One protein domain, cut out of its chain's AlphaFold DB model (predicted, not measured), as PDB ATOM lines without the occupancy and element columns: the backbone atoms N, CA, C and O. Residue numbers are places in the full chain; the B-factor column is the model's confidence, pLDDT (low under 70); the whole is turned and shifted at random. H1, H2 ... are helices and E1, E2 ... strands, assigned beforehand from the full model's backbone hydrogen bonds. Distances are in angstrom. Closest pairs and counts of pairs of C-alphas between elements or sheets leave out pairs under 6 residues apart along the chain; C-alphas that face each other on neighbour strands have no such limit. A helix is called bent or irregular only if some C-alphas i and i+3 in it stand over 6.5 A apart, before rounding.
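AT A GLANCE: This is residues 131 to 254 of the 360 residues of the protein "GWxTD domain-containing protein" of Acidobacteria bacterium (UniProt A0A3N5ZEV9). The strands make an arch: the twisted sheet E1, E4, E5 is one leg, the hairpin E2 and E3 the other, and E3 runs on into E4 at 90 degrees. H1 sits near the corner, H4 grazes the sheet, and long loops with H2 and H3 make up most of the rest. The 124 printed residues run through five named strands, then four named helices; the class is mixed, helices and strands, with 57 residues in named elements, under half. The larger sheet has the order E1 - E4 - E5, antiparallel. The whole is compact, with a radius of gyration of the C-alphas of 14.6 A and spans of 44 by 32 by 19 A.

HOW THE PARTS SIT: E1, residues 132 to 136, is antiparallel to E4, residues 158 to 166, with N 134 and O 160 at 2.8 A. E2, residues 140 to 143, and E3, residues 152 to 155, form a hairpin, with N 142 and O 153 at 2.8 A. E4 and E5, residues 170 to 178, form another, with N 161 and O 175 at 2.8 A. H1, residues 192 to 195, only grazes this sheet; the closest C-alphas of H1 and E5 are those of Lys 195 and Val 178, 5.9 A. H2, residues 208 to 211, and H3, residues 225 to 230, are not on it. H4, residues 242 to 253, only grazes it; the closest C-alphas of H4 and E5 are those of Ile 248 and Val 173, 7.7 A. Every O i to N i+4 pair is within hydrogen-bond range in H4; H3 has 0 of 2, but 2 of 3 O i to N i+3 pairs, and H1 and H2 are too short for an i+4 pair.

IN THESE COORDINATES: E1 begins at C-alpha 132 (-33.595, -48.646, 17.546). E4 measures 21.9 A, E5 22.6 A and H4 16.7 A; H4 ends at C-alpha 253 (-47.605, -41.103, 6.427). H3 is irregular, its C-alphas 226 and 229 being 7.4 A apart.

THE WHOLE: The farthest C-alphas, Gly 167 and Gly 213, are 43.8 A apart. The printed part has no cut. The links from E5 to H1, H1 to H2, H2 to H3 and H3 to H4 are long. Mean pLDDT of the printed part is 89.6, and no printed residue is under 70.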
ATOM      1  N   THR A 131     -36.823 -50.371  15.479       95.50
ATOM      2  CA  THR A 131     -35.755 -51.316  15.835       95.50
ATOM      3  C   THR A 131     -34.749 -50.697  16.807       95.50
ATOM      4  O   THR A 131     -34.222 -51.392  17.671       95.50
ATOM      5  N   GLU A 132     -34.480 -49.401  16.664       95.88
ATOM      6  CA  GLU A 132     -33.595 -48.646  17.546       95.88
ATOM      7  C   GLU A 132     -34.125 -47.220  17.733       95.88
ATOM      8  O   GLU A 132     -34.655 -46.618  16.796       95.88
ATOM      9  N   ILE A 133     -33.963 -46.681  18.945       96.25
ATOM     10  CA  ILE A 133     -34.220 -45.272  19.256       96.25
ATOM     11  C   ILE A 133     -32.956 -44.674  19.861       96.25
ATOM     12  O   ILE A 133     -32.545 -45.054  20.958       96.25
ATOM     13  N   GLU A 134     -32.396 -43.688  19.179       95.75
ATOM     14  CA  GLU A 134     -31.344 -42.826  19.699       95.75
ATOM     15  C   GLU A 134     -31.985 -41.551  20.256       95.75
ATOM     16  O   GLU A 134     -32.770 -40.903  19.565       95.75
ATOM     17  N   ARG A 135     -31.700 -41.202  21.514       95.19
ATOM     18  CA  ARG A 135     -32.349 -40.072  22.198       95.19
ATOM     19  C   ARG A 135     -31.333 -39.032  22.634       95.19
ATOM     20  O   ARG A 135     -30.404 -39.357  23.368       95.19
ATOM     21  N   HIS A 136     -31.612 -37.777  22.304       94.62
ATOM     22  CA  HIS A 136     -30.842 -36.604  22.716       94.62
ATOM     23  C   HIS A 136     -31.767 -35.594  23.411       94.62
ATOM     24  O   HIS A 136     -32.054 -34.530  22.864       94.62
ATOM     25  N   PRO A 137     -32.283 -35.908  24.615       92.25
ATOM     26  CA  PRO A 137     -33.383 -35.162  25.233       92.25
ATOM     27  C   PRO A 137     -33.002 -33.767  25.744       92.25
ATOM     28  O   PRO A 137     -33.878 -32.947  25.992       92.25
ATOM     29  N   SER A 138     -31.712 -33.491  25.943       89.38
ATOM     30  CA  SER A 138     -31.225 -32.180  26.384       89.38
ATOM     31  C   SER A 138     -30.876 -31.243  25.229       89.38
ATOM     32  O   SER A 138     -30.654 -30.057  25.468       89.38
ATOM     33  N   GLY A 139     -30.756 -31.772  24.004       88.12
ATOM     34  CA  GLY A 139     -30.001 -31.104  22.947       88.12
ATOM     35  C   GLY A 139     -28.600 -30.709  23.437       88.12
ATOM     36  O   GLY A 139     -27.985 -31.426  24.237       88.12
ATOM     37  N   GLY A 140     -28.140 -29.530  23.018       92.00
ATOM     38  CA  GLY A 140     -26.880 -28.927  23.454       92.00
ATOM     39  C   GLY A 140     -25.746 -29.166  22.465       92.00
ATOM     40  O   GLY A 140     -25.988 -29.294  21.269       92.00
ATOM     41  N   THR A 141     -24.506 -29.175  22.950       94.12
ATOM     42  CA  THR A 141     -23.332 -29.336  22.086       94.12
ATOM     43  C   THR A 141     -23.333 -30.706  21.415       94.12
ATOM     44  O   THR A 141     -23.404 -31.732  22.086       94.12
ATOM     45  N   TYR A 142     -23.239 -30.705  20.091       94.06
ATOM     46  CA  TYR A 142     -23.324 -31.878  19.238       94.06
ATOM     47  C   TYR A 142     -22.206 -31.839  18.202       94.06
ATOM     48  O   TYR A 142     -22.029 -30.848  17.486       94.06
ATOM     49  N   GLU A 143     -21.442 -32.925  18.148       93.81
ATOM     50  CA  GLU A 143     -20.435 -33.155  17.121       93.81
ATOM     51  C   GLU A 143     -21.121 -33.812  15.926       93.81
ATOM     52  O   GLU A 143     -21.609 -34.941  16.013       93.81
ATOM     53  N   ARG A 144     -21.201 -33.080  14.813       91.25
ATOM     54  CA  ARG A 144     -21.886 -33.579  13.628       91.25
ATOM     55  C   ARG A 144     -21.084 -34.715  13.006       91.25
ATOM     56  O   ARG A 144     -19.867 -34.592  12.846       91.25
ATOM     57  N   PRO A 145     -21.741 -35.795  12.568       91.50
ATOM     58  CA  PRO A 145     -21.074 -36.789  11.757       91.50
ATOM     59  C   PRO A 145     -20.699 -36.205  10.388       91.50
ATOM     60  O   PRO A 145     -21.226 -35.191   9.930       91.50
ATOM     61  N   MET A 146     -19.803 -36.887   9.678       89.56
ATOM     62  CA  MET A 146     -19.295 -36.409   8.387       89.56
ATOM     63  C   MET A 146     -20.378 -36.327   7.291       89.56
ATOM     64  O   MET A 146     -20.281 -35.524   6.366       89.56
ATOM     65  N   HIS A 147     -21.442 -37.129   7.394       87.69
ATOM     66  CA  HIS A 147     -22.606 -37.045   6.501       87.69
ATOM     67  C   HIS A 147     -23.517 -35.839   6.798       87.69
ATOM     68  O   HIS A 147     -24.376 -35.521   5.986       87.69
ATOM     69  N   GLU A 148     -23.271 -35.126   7.903       88.69
ATOM     70  CA  GLU A 148     -23.834 -33.815   8.257       88.69
ATOM     71  C   GLU A 148     -22.732 -32.730   8.244       88.69
ATOM     72  O   GLU A 148     -22.741 -31.787   9.029       88.69
ATOM     73  N   GLY A 149     -21.706 -32.870   7.397       88.62
ATOM     74  CA  GLY A 149     -20.697 -31.826   7.164       88.62
ATOM     75  C   GLY A 149     -19.672 -31.629   8.290       88.62
ATOM     76  O   GLY A 149     -18.797 -30.767   8.167       88.62
ATOM     77  N   GLY A 150     -19.740 -32.431   9.357       91.75
ATOM     78  CA  GLY A 150     -18.805 -32.388  10.478       91.75
ATOM     79  C   GLY A 150     -18.865 -31.102  11.314       91.75
ATOM     80  O   GLY A 150     -19.714 -30.227  11.121       91.75
ATOM     81  N   GLY A 151     -17.920 -30.977  12.245       91.62
ATOM     82  CA  GLY A 151     -17.784 -29.807  13.111       91.62
ATOM     83  C   GLY A 151     -18.704 -29.883  14.326       91.62
ATOM     84  O   GLY A 151     -19.407 -30.869  14.538       91.62
ATOM     85  N   THR A 152     -18.692 -28.838  15.150       93.31
ATOM     86  CA  THR A 152     -19.475 -28.795  16.395       93.31
ATOM     87  C   THR A 152     -20.537 -27.701  16.330       93.31
ATOM     88  O   THR A 152     -20.265 -26.573  15.919       93.31
ATOM     89  N   THR A 153     -21.756 -28.011  16.771       94.69
ATOM     90  CA  THR A 153     -22.844 -27.032  16.924       94.69
ATOM     91  C   THR A 153     -23.614 -27.238  18.216       94.69
ATOM     92  O   THR A 153     -23.297 -28.138  18.986       94.69
ATOM     93  N   ASN A 154     -24.628 -26.407  18.445       95.25
ATOM     94  CA  ASN A 154     -25.667 -26.696  19.416       95.25
ATOM     95  C   ASN A 154     -26.937 -27.140  18.693       95.25
ATOM     96  O   ASN A 154     -27.348 -26.508  17.722       95.25
ATOM     97  N   VAL A 155     -27.569 -28.195  19.195       95.75
ATOM     98  CA  VAL A 155     -28.815 -28.739  18.654       95.75
ATOM     99  C   VAL A 155     -29.963 -28.614  19.647       95.75
ATOM    100  O   VAL A 155     -29.755 -28.553  20.862       95.75
ATOM    101  N   PHE A 156     -31.182 -28.578  19.125       96.25
ATOM    102  CA  PHE A 156     -32.396 -28.784  19.910       96.25
ATOM    103  C   PHE A 156     -32.496 -30.243  20.379       96.25
ATOM    104  O   PHE A 156     -31.812 -31.103  19.821       96.25
ATOM    105  N   PRO A 157     -33.330 -30.563  21.385       96.88
ATOM    106  CA  PRO A 157     -33.647 -31.948  21.702       96.88
ATOM    107  C   PRO A 157     -34.165 -32.707  20.478       96.88
ATOM    108  O   PRO A 157     -35.036 -32.209  19.759       96.88
ATOM    109  N   PHE A 158     -33.638 -33.906  20.240       96.94
ATOM    110  CA  PHE A 158     -34.036 -34.721  19.093       96.94
ATOM    111  C   PHE A 158     -33.977 -36.227  19.382       96.94
ATOM    112  O   PHE A 158     -33.332 -36.681  20.330       96.94
ATOM    113  N   GLU A 159     -34.686 -37.011  18.576       96.62
ATOM    114  CA  GLU A 159     -34.648 -38.473  18.577       96.62
ATOM    115  C   GLU A 159     -34.460 -38.989  17.151       96.62
ATOM    116  O   GLU A 159     -35.056 -38.459  16.215       96.62
ATOM    117  N   ILE A 160     -33.681 -40.056  16.995       95.75
ATOM    118  CA  ILE A 160     -33.553 -40.789  15.735       95.75
ATOM    119  C   ILE A 160     -34.171 -42.168  15.929       95.75
ATOM    120  O   ILE A 160     -33.747 -42.937  16.791       95.75
ATOM    121  N   TRP A 161     -35.189 -42.480  15.139       96.50
ATOM    122  CA  TRP A 161     -35.851 -43.777  15.118       96.50
ATOM    123  C   TRP A 161     -35.394 -44.536  13.879       96.50
ATOM    124  O   TRP A 161     -35.561 -44.058  12.756       96.50
ATOM    125  N   ARG A 162     -34.835 -45.731  14.075       95.25
ATOM    126  CA  ARG A 162     -34.376 -46.593  12.983       95.25
ATOM    127  C   ARG A 162     -35.260 -47.820  12.872       95.25
ATOM    128  O   ARG A 162     -35.462 -48.547  13.845       95.25
ATOM    129  N   TYR A 163     -35.750 -48.075  11.670       93.00
ATOM    130  CA  TYR A 163     -36.492 -49.278  11.327       93.00
ATOM    131  C   TYR A 163     -35.668 -50.105  10.352       93.00
ATOM    132  O   TYR A 163     -35.294 -49.625   9.284       93.00
ATOM    133  N   ARG A 164     -35.414 -51.371  10.699       90.25
ATOM    134  CA  ARG A 164     -34.687 -52.275   9.801       90.25
ATOM    135  C   ARG A 164     -35.439 -52.492   8.492       90.25
ATOM    136  O   ARG A 164     -34.825 -52.400   7.441       90.25
ATOM    137  N   HIS A 165     -36.737 -52.764   8.586       86.56
ATOM    138  CA  HIS A 165     -37.607 -53.035   7.450       86.56
ATOM    139  C   HIS A 165     -39.006 -52.490   7.725       86.56
ATOM    140  O   HIS A 165     -39.588 -52.770   8.776       86.56
ATOM    141  N   ILE A 166     -39.563 -51.771   6.754       84.44
ATOM    142  CA  ILE A 166     -40.964 -51.362   6.734       84.44
ATOM    143  C   ILE A 166     -41.533 -51.720   5.364       84.44
ATOM    144  O   ILE A 166     -41.107 -51.173   4.347       84.44
ATOM    145  N   GLY A 167     -42.524 -52.615   5.335       76.62
ATOM    146  CA  GLY A 167     -42.979 -53.261   4.099       76.62
ATOM    147  C   GLY A 167     -43.383 -52.312   2.964       76.62
ATOM    148  O   GLY A 167     -43.099 -52.603   1.808       76.62
ATOM    149  N   ASN A 168     -44.017 -51.175   3.266       74.44
ATOM    150  CA  ASN A 168     -44.452 -50.198   2.259       74.44
ATOM    151  C   ASN A 168     -43.454 -49.052   2.015       74.44
ATOM    152  O   ASN A 168     -43.736 -48.184   1.189       74.44
ATOM    153  N   VAL A 169     -42.327 -49.012   2.730       84.12
ATOM    154  CA  VAL A 169     -41.362 -47.902   2.657       84.12
ATOM    155  C   VAL A 169     -40.019 -48.385   2.132       84.12
ATOM    156  O   VAL A 169     -39.572 -47.868   1.107       84.12
ATOM    157  N   GLY A 170     -39.421 -49.395   2.768       83.12
ATOM    158  CA  GLY A 170     -38.124 -49.946   2.386       83.12
ATOM    159  C   GLY A 170     -37.333 -50.529   3.558       83.12
ATOM    160  O   GLY A 170     -37.868 -50.785   4.639       83.12
ATOM    161  N   GLU A 171     -36.043 -50.734   3.312       86.44
ATOM    162  CA  GLU A 171     -35.048 -51.156   4.302       86.44
ATOM    163  C   GLU A 171     -34.323 -49.936   4.895       86.44
ATOM    164  O   GLU A 171     -34.215 -48.905   4.233       86.44
ATOM    165  N   ASP A 172     -33.782 -50.079   6.108       88.06
ATOM    166  CA  ASP A 172     -32.922 -49.088   6.787       88.06
ATOM    167  C   ASP A 172     -33.507 -47.660   6.809       88.06
ATOM    168  O   ASP A 172     -32.863 -46.670   6.439       88.06
ATOM    169  N   VAL A 173     -34.762 -47.555   7.251       91.38
ATOM    170  CA  VAL A 173     -35.483 -46.280   7.339       91.38
ATOM    171  C   VAL A 173     -35.072 -45.547   8.613       91.38
ATOM    172  O   VAL A 173     -35.230 -46.066   9.719       91.38
ATOM    173  N   GLU A 174     -34.587 -44.318   8.456       92.81
ATOM    174  CA  GLU A 174     -34.177 -43.433   9.546       92.81
ATOM    175  C   GLU A 174     -35.114 -42.223   9.597       92.81
ATOM    176  O   GLU A 174     -35.234 -41.479   8.623       92.81
ATOM    177  N   LEU A 175     -35.799 -42.043  10.725       93.69
ATOM    178  CA  LEU A 175     -36.667 -40.899  10.977       93.69
ATOM    179  C   LEU A 175     -36.098 -40.064  12.110       93.69
ATOM    180  O   LEU A 175     -35.788 -40.589  13.176       93.69
ATOM    181  N   GLU A 176     -36.011 -38.759  11.892       94.75
ATOM    182  CA  GLU A 176     -35.541 -37.817  12.898       94.75
ATOM    183  C   GLU A 176     -36.709 -36.976  13.406       94.75
ATOM    184  O   GLU A 176     -37.500 -36.453  12.619       94.75
ATOM    185  N   PHE A 177     -36.823 -36.843  14.723       96.50
ATOM    186  CA  PHE A 177     -37.807 -35.986  15.365       96.50
ATOM    187  C   PHE A 177     -37.105 -34.936  16.212       96.50
ATOM    188  O   PHE A 177     -36.229 -35.278  16.996       96.50
ATOM    189  N   VAL A 178     -37.523 -33.682  16.105       96.94
ATOM    190  CA  VAL A 178     -36.880 -32.538  16.760       96.94
ATOM    191  C   VAL A 178     -37.924 -31.761  17.553       96.94
ATOM    192  O   VAL A 178     -39.050 -31.585  17.091       96.94
ATOM    193  N   ASP A 179     -37.555 -31.266  18.732       95.88
ATOM    194  CA  ASP A 179     -38.354 -30.322  19.518       95.88
ATOM    195  C   ASP A 179     -37.653 -28.953  19.607       95.88
ATOM    196  O   ASP A 179     -36.951 -28.665  20.580       95.88
ATOM    197  N   PRO A 180     -37.859 -28.058  18.622       92.25
ATOM    198  CA  PRO A 180     -37.253 -26.726  18.635       92.25
ATOM    199  C   PRO A 180     -37.770 -25.825  19.764       92.25
ATOM    200  O   PRO A 180     -37.166 -24.802  20.081       92.25
ATOM    201  N   SER A 181     -38.926 -26.167  20.338       90.50
ATOM    202  CA  SER A 181     -39.625 -25.359  21.340       90.50
ATOM    203  C   SER A 181     -39.308 -25.752  22.781       90.50
ATOM    204  O   SER A 181     -39.697 -25.033  23.701       90.50
ATOM    205  N   ASN A 182     -38.618 -26.879  22.975       89.19
ATOM    206  CA  ASN A 182     -38.384 -27.502  24.274       89.19
ATOM    207  C   ASN A 182     -39.691 -27.752  25.060       89.19
ATOM    208  O   ASN A 182     -39.751 -27.589  26.280       89.19
ATOM    209  N   SER A 183     -40.769 -28.078  24.340       89.81
ATOM    210  CA  SER A 183     -42.110 -28.321  24.887       89.81
ATOM    211  C   SER A 183     -42.404 -29.804  25.146       89.81
ATOM    212  O   SER A 183     -43.431 -30.141  25.737       89.81
ATOM    213  N   GLY A 184     -41.523 -30.697  24.696       90.31
ATOM    214  CA  GLY A 184     -41.740 -32.138  24.612       90.31
ATOM    215  C   GLY A 184     -42.461 -32.579  23.333       90.31
ATOM    216  O   GLY A 184     -42.649 -33.784  23.136       90.31
ATOM    217  N   GLU A 185     -42.855 -31.646  22.457       93.56
ATOM    218  CA  GLU A 185     -43.486 -31.936  21.165       93.56
ATOM    219  C   GLU A 185     -42.416 -32.164  20.087       93.56
ATOM    220  O   GLU A 185     -42.034 -31.260  19.346       93.56
ATOM    221  N   TYR A 186     -41.933 -33.401  19.990       95.88
ATOM    222  CA  TYR A 186     -40.985 -33.793  18.949       95.88
ATOM    223  C   TYR A 186     -41.723 -33.966  17.618       95.88
ATOM    224  O   TYR A 186     -42.558 -34.868  17.467       95.88
ATOM    225  N   ARG A 187     -41.397 -33.103  16.657       94.94
ATOM    226  CA  ARG A 187     -41.968 -33.073  15.309       94.94
ATOM    227  C   ARG A 187     -41.046 -33.769  14.329       94.94
ATOM    228  O   ARG A 187     -39.831 -33.695  14.476       94.94
ATOM    229  N   LEU A 188     -41.619 -34.428  13.332       94.50
ATOM    230  CA  LEU A 188     -40.853 -35.115  12.303       94.50
ATOM    231  C   LEU A 188     -40.069 -34.092  11.469       94.50
ATOM    232  O   LEU A 188     -40.665 -33.276  10.763       94.50
ATOM    233  N   ALA A 189     -38.742 -34.136  11.555       92.56
ATOM    234  CA  ALA A 189     -37.854 -33.249  10.815       92.56
ATOM    235  C   ALA A 189     -37.768 -33.710   9.363       92.56
ATOM    236  O   ALA A 189     -37.488 -34.874   9.103       92.56
ATOM    237  N   ARG A 190     -37.969 -32.815   8.394       88.00
ATOM    238  CA  ARG A 190     -37.817 -33.158   6.968       88.00
ATOM    239  C   ARG A 190     -36.349 -33.179   6.582       88.00
ATOM    240  O   ARG A 190     -35.911 -34.029   5.802       88.00
ATOM    241  N   ASP A 191     -35.578 -32.304   7.200       86.81
ATOM    242  CA  ASP A 191     -34.159 -32.140   6.954       86.81
ATOM    243  C   ASP A 191     -33.356 -32.313   8.261       86.81
ATOM    244  O   ASP A 191     -33.792 -31.797   9.293       86.81
ATOM    245  N   PRO A 192     -32.210 -33.030   8.259       86.38
ATOM    246  CA  PRO A 192     -31.377 -33.184   9.457       86.38
ATOM    247  C   PRO A 192     -30.905 -31.852  10.045       86.38
ATOM    248  O   PRO A 192     -30.620 -31.764  11.233       86.38
ATOM    249  N   TRP A 193     -30.831 -30.790   9.242       89.25
ATOM    250  CA  TRP A 193     -30.416 -29.473   9.713       89.25
ATOM    251  C   TRP A 193     -31.473 -28.783  10.585       89.25
ATOM    252  O   TRP A 193     -31.141 -27.818  11.267       89.25
ATOM    253  N   GLU A 194     -32.721 -29.268  10.636       91.94
ATOM    254  CA  GLU A 194     -33.762 -28.693  11.503       91.94
ATOM    255  C   GLU A 194     -33.417 -28.801  13.001       91.94
ATOM    256  O   GLU A 194     -33.885 -27.980  13.794       91.94
ATOM    257  N   LYS A 195     -32.564 -29.761  13.402       94.50
ATOM    258  CA  LYS A 195     -32.070 -29.855  14.786       94.50
ATOM    259  C   LYS A 195     -31.016 -28.805  15.124       94.50
ATOM    260  O   LYS A 195     -30.788 -28.563  16.303       94.50
ATOM    261  N   ASP A 196     -30.365 -28.188  14.139       94.50
ATOM    262  CA  ASP A 196     -29.262 -27.254  14.363       94.50
ATOM    263  C   ASP A 196     -29.763 -25.884  14.843       94.50
ATOM    264  O   ASP A 196     -30.245 -25.048  14.075       94.50
ATOM    265  N   ALA A 197     -29.592 -25.624  16.138       93.75
ATOM    266  CA  ALA A 197     -30.052 -24.397  16.778       93.75
ATOM    267  C   ALA A 197     -29.243 -23.159  16.352       93.75
ATOM    268  O   ALA A 197     -29.689 -22.028  16.556       93.75
ATOM    269  N   LEU A 198     -28.057 -23.352  15.763       93.75
ATOM    270  CA  LEU A 198     -27.169 -22.276  15.318       93.75
ATOM    271  C   LEU A 198     -27.161 -22.109  13.795       93.75
ATOM    272  O   LEU A 198     -26.415 -21.274  13.276       93.75
ATOM    273  N   LEU A 199     -28.017 -22.835  13.072       91.81
ATOM    274  CA  LEU A 199     -28.078 -22.819  11.609       91.81
ATOM    275  C   LEU A 199     -28.235 -21.405  11.032       91.81
ATOM    276  O   LEU A 199     -27.601 -21.053  10.035       91.81
ATOM    277  N   HIS A 200     -29.044 -20.576  11.692       91.12
ATOM    278  CA  HIS A 200     -29.328 -19.199  11.289       91.12
ATOM    279  C   HIS A 200     -28.482 -18.145  12.023       91.12
ATOM    280  O   HIS A 200     -28.658 -16.951  11.779       91.12
ATOM    281  N   VAL A 201     -27.575 -18.552  12.917       91.69
ATOM    282  CA  VAL A 201     -26.741 -17.631  13.699       91.69
ATOM    283  C   VAL A 201     -25.435 -17.358  12.945       91.69
ATOM    284  O   VAL A 201     -24.635 -18.277  12.749       91.69
ATOM    285  N   PRO A 202     -25.161 -16.107  12.529       87.50
ATOM    286  CA  PRO A 202     -23.949 -15.792  11.782       87.50
ATOM    287  C   PRO A 202     -22.678 -16.147  12.562       87.50
ATOM    288  O   PRO A 202     -22.482 -15.707  13.692       87.50
ATOM    289  N   GLY A 203     -21.795 -16.925  11.936       85.94
ATOM    290  CA  GLY A 203     -20.482 -17.268  12.488       85.94
ATOM    291  C   GLY A 203     -20.470 -18.351  13.574       85.94
ATOM    292  O   GLY A 203     -19.382 -18.678  14.042       85.94
ATOM    293  N   ALA A 204     -21.620 -18.926  13.942       91.06
ATOM    294  CA  ALA A 204     -21.734 -19.975  14.956       91.06
ATOM    295  C   ALA A 204     -22.171 -21.320  14.346       91.06
ATOM    296  O   ALA A 204     -22.781 -21.354  13.278       91.06
ATOM    297  N   GLY A 205     -21.843 -22.433  15.014       90.94
ATOM    298  CA  GLY A 205     -22.233 -23.779  14.573       90.94
ATOM    299  C   GLY A 205     -21.709 -24.141  13.184       90.94
ATOM    300  O   GLY A 205     -22.443 -24.716  12.385       90.94
ATOM    301  N   LYS A 206     -20.480 -23.735  12.853       93.44
ATOM    302  CA  LYS A 206     -19.904 -23.942  11.521       93.44
ATOM    303  C   LYS A 206     -19.743 -25.432  11.206       93.44
ATOM    304  O   LYS A 206     -19.495 -26.240  12.098       93.44
ATOM    305  N   THR A 207     -19.915 -25.791   9.939       93.44
ATOM    306  CA  THR A 207     -19.481 -27.100   9.422       93.44
ATOM    307  C   THR A 207     -17.961 -27.098   9.238       93.44
ATOM    308  O   THR A 207     -17.350 -26.027   9.193       93.44
ATOM    309  N   LEU A 208     -17.324 -28.261   9.053       93.62
ATOM    310  CA  LEU A 208     -15.874 -28.303   8.791       93.62
ATOM    311  C   LEU A 208     -15.486 -27.489   7.549       93.62
ATOM    312  O   LEU A 208     -14.462 -26.808   7.544       93.62
ATOM    313  N   GLY A 209     -16.320 -27.516   6.505       92.06
ATOM    314  CA  GLY A 209     -16.090 -26.735   5.288       92.06
ATOM    315  C   GLY A 209     -16.087 -25.227   5.552       92.06
ATOM    316  O   GLY A 209     -15.237 -24.508   5.023       92.06
ATOM    317  N   GLU A 210     -17.006 -24.759   6.399       92.56
ATOM    318  CA  GLU A 210     -17.107 -23.355   6.812       92.56
ATOM    319  C   GLU A 210     -15.985 -22.944   7.778       92.56
ATOM    320  O   GLU A 210     -15.502 -21.811   7.727       92.56
ATOM    321  N   GLU A 211     -15.556 -23.840   8.673       93.06
ATOM    322  CA  GLU A 211     -14.418 -23.607   9.572       93.06
ATOM    323  C   GLU A 211     -13.110 -23.439   8.794       93.06
ATOM    324  O   GLU A 211     -12.297 -22.579   9.131       93.06
ATOM    325  N   TRP A 212     -12.934 -24.217   7.723       92.38
ATOM    326  CA  TRP A 212     -11.743 -24.193   6.872       92.38
ATOM    327  C   TRP A 212     -11.786 -23.096   5.800       92.38
ATOM    328  O   TRP A 212     -10.830 -22.943   5.039       92.38
ATOM    329  N   GLY A 213     -12.877 -22.327   5.723       91.50
ATOM    330  CA  GLY A 213     -13.035 -21.239   4.758       91.50
ATOM    331  C   GLY A 213     -13.137 -21.704   3.302       91.50
ATOM    332  O   GLY A 213     -12.835 -20.931   2.396       91.50
ATOM    333  N   LEU A 214     -13.533 -22.959   3.066       92.06
ATOM    334  CA  LEU A 214     -13.741 -23.500   1.717       92.06
ATOM    335  C   LEU A 214     -15.100 -23.097   1.135       92.06
ATOM    336  O   LEU A 214     -15.283 -23.128  -0.081       92.06
ATOM    337  N   ILE A 215     -16.054 -22.768   2.005       90.81
ATOM    338  CA  ILE A 215     -17.438 -22.471   1.651       90.81
ATOM    339  C   ILE A 215     -18.040 -21.472   2.644       90.81
ATOM    340  O   ILE A 215     -17.610 -21.398   3.798       90.81
ATOM    341  N   ASP A 216     -19.043 -20.714   2.202       91.19
ATOM    342  CA  ASP A 216     -19.791 -19.787   3.051       91.19
ATOM    343  C   ASP A 216     -21.109 -20.417   3.533       91.19
ATOM    344  O   ASP A 216     -21.674 -21.307   2.895       91.19
ATOM    345  N   ARG A 217     -21.692 -19.865   4.606       89.44
ATOM    346  CA  ARG A 217     -23.000 -20.301   5.138       89.44
ATOM    347  C   ARG A 217     -24.123 -20.273   4.100       89.44
ATOM    348  O   ARG A 217     -25.014 -21.108   4.146       89.44
ATOM    349  N   LYS A 218     -24.094 -19.336   3.147       90.25
ATOM    350  CA  LYS A 218     -25.097 -19.241   2.063       90.25
ATOM    351  C   LYS A 218     -25.111 -20.473   1.148       90.25
ATOM    352  O   LYS A 218     -26.128 -20.756   0.526       90.25
ATOM    353  N   ASP A 219     -23.988 -21.179   1.067       89.94
ATOM    354  CA  ASP A 219     -23.812 -22.348   0.214       89.94
ATOM    355  C   ASP A 219     -24.106 -23.653   0.983       89.94
ATOM    356  O   ASP A 219     -24.005 -24.742   0.420       89.94
ATOM    357  N   HIS A 220     -24.483 -23.556   2.266       88.44
ATOM    358  CA  HIS A 220     -24.900 -24.683   3.099       88.44
ATOM    359  C   HIS A 220     -26.082 -25.442   2.467       88.44
ATOM    360  O   HIS A 220     -27.002 -24.789   1.962       88.44
ATOM    361  N   PRO A 221     -26.131 -26.790   2.542       87.38
ATOM    362  CA  PRO A 221     -27.152 -27.599   1.864       87.38
ATOM    363  C   PRO A 221     -28.587 -27.204   2.210       87.38
ATOM    364  O   PRO A 221     -29.463 -27.256   1.355       87.38
ATOM    365  N   TYR A 222     -28.819 -26.751   3.441       87.81
ATOM    366  CA  TYR A 222     -30.120 -26.230   3.858       87.81
ATOM    367  C   TYR A 222     -30.570 -24.987   3.060       87.81
ATOM    368  O   TYR A 222     -31.734 -24.882   2.681       87.81
ATOM    369  N   PHE A 223     -29.666 -24.036   2.785       89.38
ATOM    370  CA  PHE A 223     -29.990 -22.802   2.048       89.38
ATOM    371  C   PHE A 223     -29.845 -22.964   0.532       89.38
ATOM    372  O   PHE A 223     -30.535 -22.287  -0.228       89.38
ATOM    373  N   ASN A 224     -28.970 -23.871   0.094       88.12
ATOM    374  CA  ASN A 224     -28.745 -24.200  -1.307       88.12
ATOM    375  C   ASN A 224     -28.789 -25.726  -1.538       88.12
ATOM    376  O   ASN A 224     -27.743 -26.350  -1.746       88.12
ATOM    377  N   PRO A 225     -29.990 -26.344  -1.562       82.88
ATOM    378  CA  PRO A 225     -30.126 -27.796  -1.714       82.88
ATOM    379  C   PRO A 225     -29.509 -28.346  -3.005       82.88
ATOM    380  O   PRO A 225     -28.984 -29.457  -3.022       82.88
ATOM    381  N   GLY A 226     -29.518 -27.561  -4.088       82.19
ATOM    382  CA  GLY A 226     -28.919 -27.950  -5.370       82.19
ATOM    383  C   GLY A 226     -27.387 -28.023  -5.347       82.19
ATOM    384  O   GLY A 226     -26.799 -28.686  -6.196       82.19
ATOM    385  N   GLY A 227     -26.739 -27.369  -4.378       83.12
ATOM    386  CA  GLY A 227     -25.286 -27.396  -4.189       83.12
ATOM    387  C   GLY A 227     -24.791 -28.526  -3.285       83.12
ATOM    388  O   GLY A 227     -23.582 -28.710  -3.157       83.12
ATOM    389  N   ALA A 228     -25.695 -29.297  -2.674       79.19
ATOM    390  CA  ALA A 228     -25.355 -30.231  -1.606       79.19
ATOM    391  C   ALA A 228     -24.367 -31.334  -2.040       79.19
ATOM    392  O   ALA A 228     -23.479 -31.692  -1.272       79.19
ATOM    393  N   GLY A 229     -24.447 -31.802  -3.291       79.25
ATOM    394  CA  GLY A 229     -23.520 -32.804  -3.837       79.25
ATOM    395  C   GLY A 229     -22.076 -32.313  -4.019       79.25
ATOM    396  O   GLY A 229     -21.166 -33.130  -4.114       79.25
ATOM    397  N   ASN A 230     -21.854 -30.995  -4.033       82.69
ATOM    398  CA  ASN A 230     -20.527 -30.378  -4.110       82.69
ATOM    399  C   ASN A 230     -20.087 -29.773  -2.766       82.69
ATOM    400  O   ASN A 230     -19.075 -29.071  -2.715       82.69
ATOM    401  N   TYR A 231     -20.842 -30.001  -1.685       85.12
ATOM    402  CA  TYR A 231     -20.534 -29.408  -0.392       85.12
ATOM    403  C   TYR A 231     -19.303 -30.093   0.232       85.12
ATOM    404  O   TYR A 231     -19.318 -31.314   0.422       85.12
ATOM    405  N   PRO A 232     -18.226 -29.353   0.563       86.69
ATOM    406  CA  PRO A 232     -17.005 -29.943   1.095       86.69
ATOM    407  C   PRO A 232     -17.266 -30.765   2.356       86.69
ATOM    408  O   PRO A 232     -18.002 -30.339   3.242       86.69
ATOM    409  N   PHE A 233     -16.622 -31.931   2.444       85.50
ATOM    410  CA  PHE A 233     -16.685 -32.847   3.588       85.50
ATOM    411  C   PHE A 233     -18.058 -33.466   3.887       85.50
ATOM    412  O   PHE A 233     -18.128 -34.331   4.756       85.50
ATOM    413  N   LEU A 234     -19.119 -33.113   3.156       85.19
ATOM    414  CA  LEU A 234     -20.436 -33.723   3.309       85.19
ATOM    415  C   LEU A 234     -20.493 -35.060   2.567       85.19
ATOM    416  O   LEU A 234     -20.605 -35.111   1.345       85.19
ATOM    417  N   HIS A 235     -20.435 -36.157   3.317       81.50
ATOM    418  CA  HIS A 235     -20.517 -37.506   2.752       81.50
ATOM    419  C   HIS A 235     -21.969 -37.986   2.748       81.50
ATOM    420  O   HIS A 235     -22.373 -38.734   3.636       81.50
ATOM    421  N   GLN A 236     -22.765 -37.537   1.774       73.81
ATOM    422  CA  GLN A 236     -24.180 -37.912   1.698       73.81
ATOM    423  C   GLN A 236     -24.348 -39.425   1.520       73.81
ATOM    424  O   GLN A 236     -23.791 -40.021   0.594       73.81
ATOM    425  N   ARG A 237     -25.146 -40.049   2.393       85.31
ATOM    426  CA  ARG A 237     -25.639 -41.415   2.172       85.31
ATOM    427  C   ARG A 237     -26.752 -41.349   1.122       85.31
ATOM    428  O   ARG A 237     -27.421 -40.326   1.012       85.31
ATOM    429  N   ALA A 238     -27.000 -42.440   0.393       80.50
ATOM    430  CA  ALA A 238     -28.118 -42.497  -0.564       80.50
ATOM    431  C   ALA A 238     -29.442 -42.053   0.097       80.50
ATOM    432  O   ALA A 238     -30.072 -41.094  -0.356       80.50
ATOM    433  N   LYS A 239     -29.716 -42.619   1.285       80.50
ATOM    434  CA  LYS A 239     -30.891 -42.327   2.119       80.50
ATOM    435  C   LYS A 239     -31.004 -40.892   2.642       80.50
ATOM    436  O   LYS A 239     -32.073 -40.501   3.104       80.50
ATOM    437  N   ASP A 240     -29.931 -40.102   2.581       81.25
ATOM    438  CA  ASP A 240     -29.947 -38.689   2.982       81.25
ATOM    439  C   ASP A 240     -30.326 -37.761   1.823       81.25
ATOM    440  O   ASP A 240     -30.486 -36.556   2.026       81.25
ATOM    441  N   SER A 241     -30.475 -38.291   0.604       82.19
ATOM    442  CA  SER A 241     -30.845 -37.471  -0.543       82.19
ATOM    443  C   SER A 241     -32.237 -36.841  -0.342       82.19
ATOM    444  O   SER A 241     -33.155 -37.497   0.162       82.19
ATOM    445  N   PRO A 242     -32.448 -35.576  -0.761       80.94
ATOM    446  CA  PRO A 242     -33.728 -34.897  -0.547       80.94
ATOM    447  C   PRO A 242     -34.926 -35.640  -1.150       80.94
ATOM    448  O   PRO A 242     -36.019 -35.627  -0.583       80.94
ATOM    449  N   PHE A 243     -34.723 -36.297  -2.297       83.62
ATOM    450  CA  PHE A 243     -35.778 -37.038  -2.979       83.62
ATOM    451  C   PHE A 243     -36.144 -38.330  -2.239       83.62
ATOM    452  O   PHE A 243     -37.324 -38.536  -1.961       83.62
ATOM    453  N   GLU A 244     -35.158 -39.153  -1.854       84.00
ATOM    454  CA  GLU A 244     -35.419 -40.387  -1.097       84.00
ATOM    455  C   GLU A 244     -36.072 -40.080   0.253       84.00
ATOM    456  O   GLU A 244     -37.062 -40.713   0.616       84.00
ATOM    457  N   ARG A 245     -35.606 -39.043   0.965       85.31
ATOM    458  CA  ARG A 245     -36.236 -38.600   2.218       85.31
ATOM    459  C   ARG A 245     -37.694 -38.206   2.013       85.31
ATOM    460  O   ARG A 245     -38.558 -38.644   2.767       85.31
ATOM    461  N   MET A 246     -37.993 -37.404   0.989       86.81
ATOM    462  CA  MET A 246     -39.367 -36.979   0.702       86.81
ATOM    463  C   MET A 246     -40.275 -38.164   0.351       86.81
ATOM    464  O   MET A 246     -41.432 -38.215   0.779       86.81
ATOM    465  N   GLU A 247     -39.754 -39.132  -0.398       87.88
ATOM    466  CA  GLU A 247     -40.465 -40.366  -0.708       87.88
ATOM    467  C   GLU A 247     -40.740 -41.194   0.555       87.88
ATOM    468  O   GLU A 247     -41.886 -41.597   0.779       87.88
ATOM    469  N   ILE A 248     -39.735 -41.374   1.420       88.00
ATOM    470  CA  ILE A 248     -39.879 -42.029   2.726       88.00
ATOM    471  C   ILE A 248     -40.952 -41.319   3.556       88.00
ATOM    472  O   ILE A 248     -41.873 -41.977   4.039       88.00
ATOM    473  N   TYR A 249     -40.914 -39.988   3.670       86.81
ATOM    474  CA  TYR A 249     -41.916 -39.229   4.426       86.81
ATOM    475  C   TYR A 249     -43.331 -39.437   3.905       86.81
ATOM    476  O   TYR A 249     -44.256 -39.647   4.692       86.81
ATOM    477  N   SER A 250     -43.502 -39.396   2.585       88.19
ATOM    478  CA  SER A 250     -44.800 -39.618   1.953       88.19
ATOM    479  C   SER A 250     -45.332 -41.018   2.268       88.19
ATOM    480  O   SER A 250     -46.463 -41.162   2.732       88.19
ATOM    481  N   ARG A 251     -44.499 -42.054   2.102       87.62
ATOM    482  CA  ARG A 251     -44.879 -43.455   2.339       87.62
ATOM    483  C   ARG A 251     -45.125 -43.762   3.819       87.62
ATOM    484  O   ARG A 251     -46.062 -44.489   4.137       87.62
ATOM    485  N   MET A 252     -44.350 -43.168   4.730       86.88
ATOM    486  CA  MET A 252     -44.512 -43.348   6.179       86.88
ATOM    487  C   MET A 252     -45.828 -42.772   6.704       86.88
ATOM    488  O   MET A 252     -46.363 -43.247   7.703       86.88
ATOM    489  N   GLN A 253     -46.355 -41.747   6.041       85.38
ATOM    490  CA  GLN A 253     -47.605 -41.103   6.427       85.38
ATOM    491  C   GLN A 253     -48.856 -41.796   5.885       85.38
ATOM    492  O   GLN A 253     -49.957 -41.500   6.366       85.38
ATOM    493  N   GLN A 254     -48.702 -42.674   4.896       84.00
ATOM    494  CA  GLN A 254     -49.804 -43.415   4.304       84.00
ATOM    495  C   GLN A 254     -50.233 -44.577   5.211       84.00
ATOM    496  O   GLN A 254     -49.384 -45.210   5.845       84.00
TER     497      GLN A 254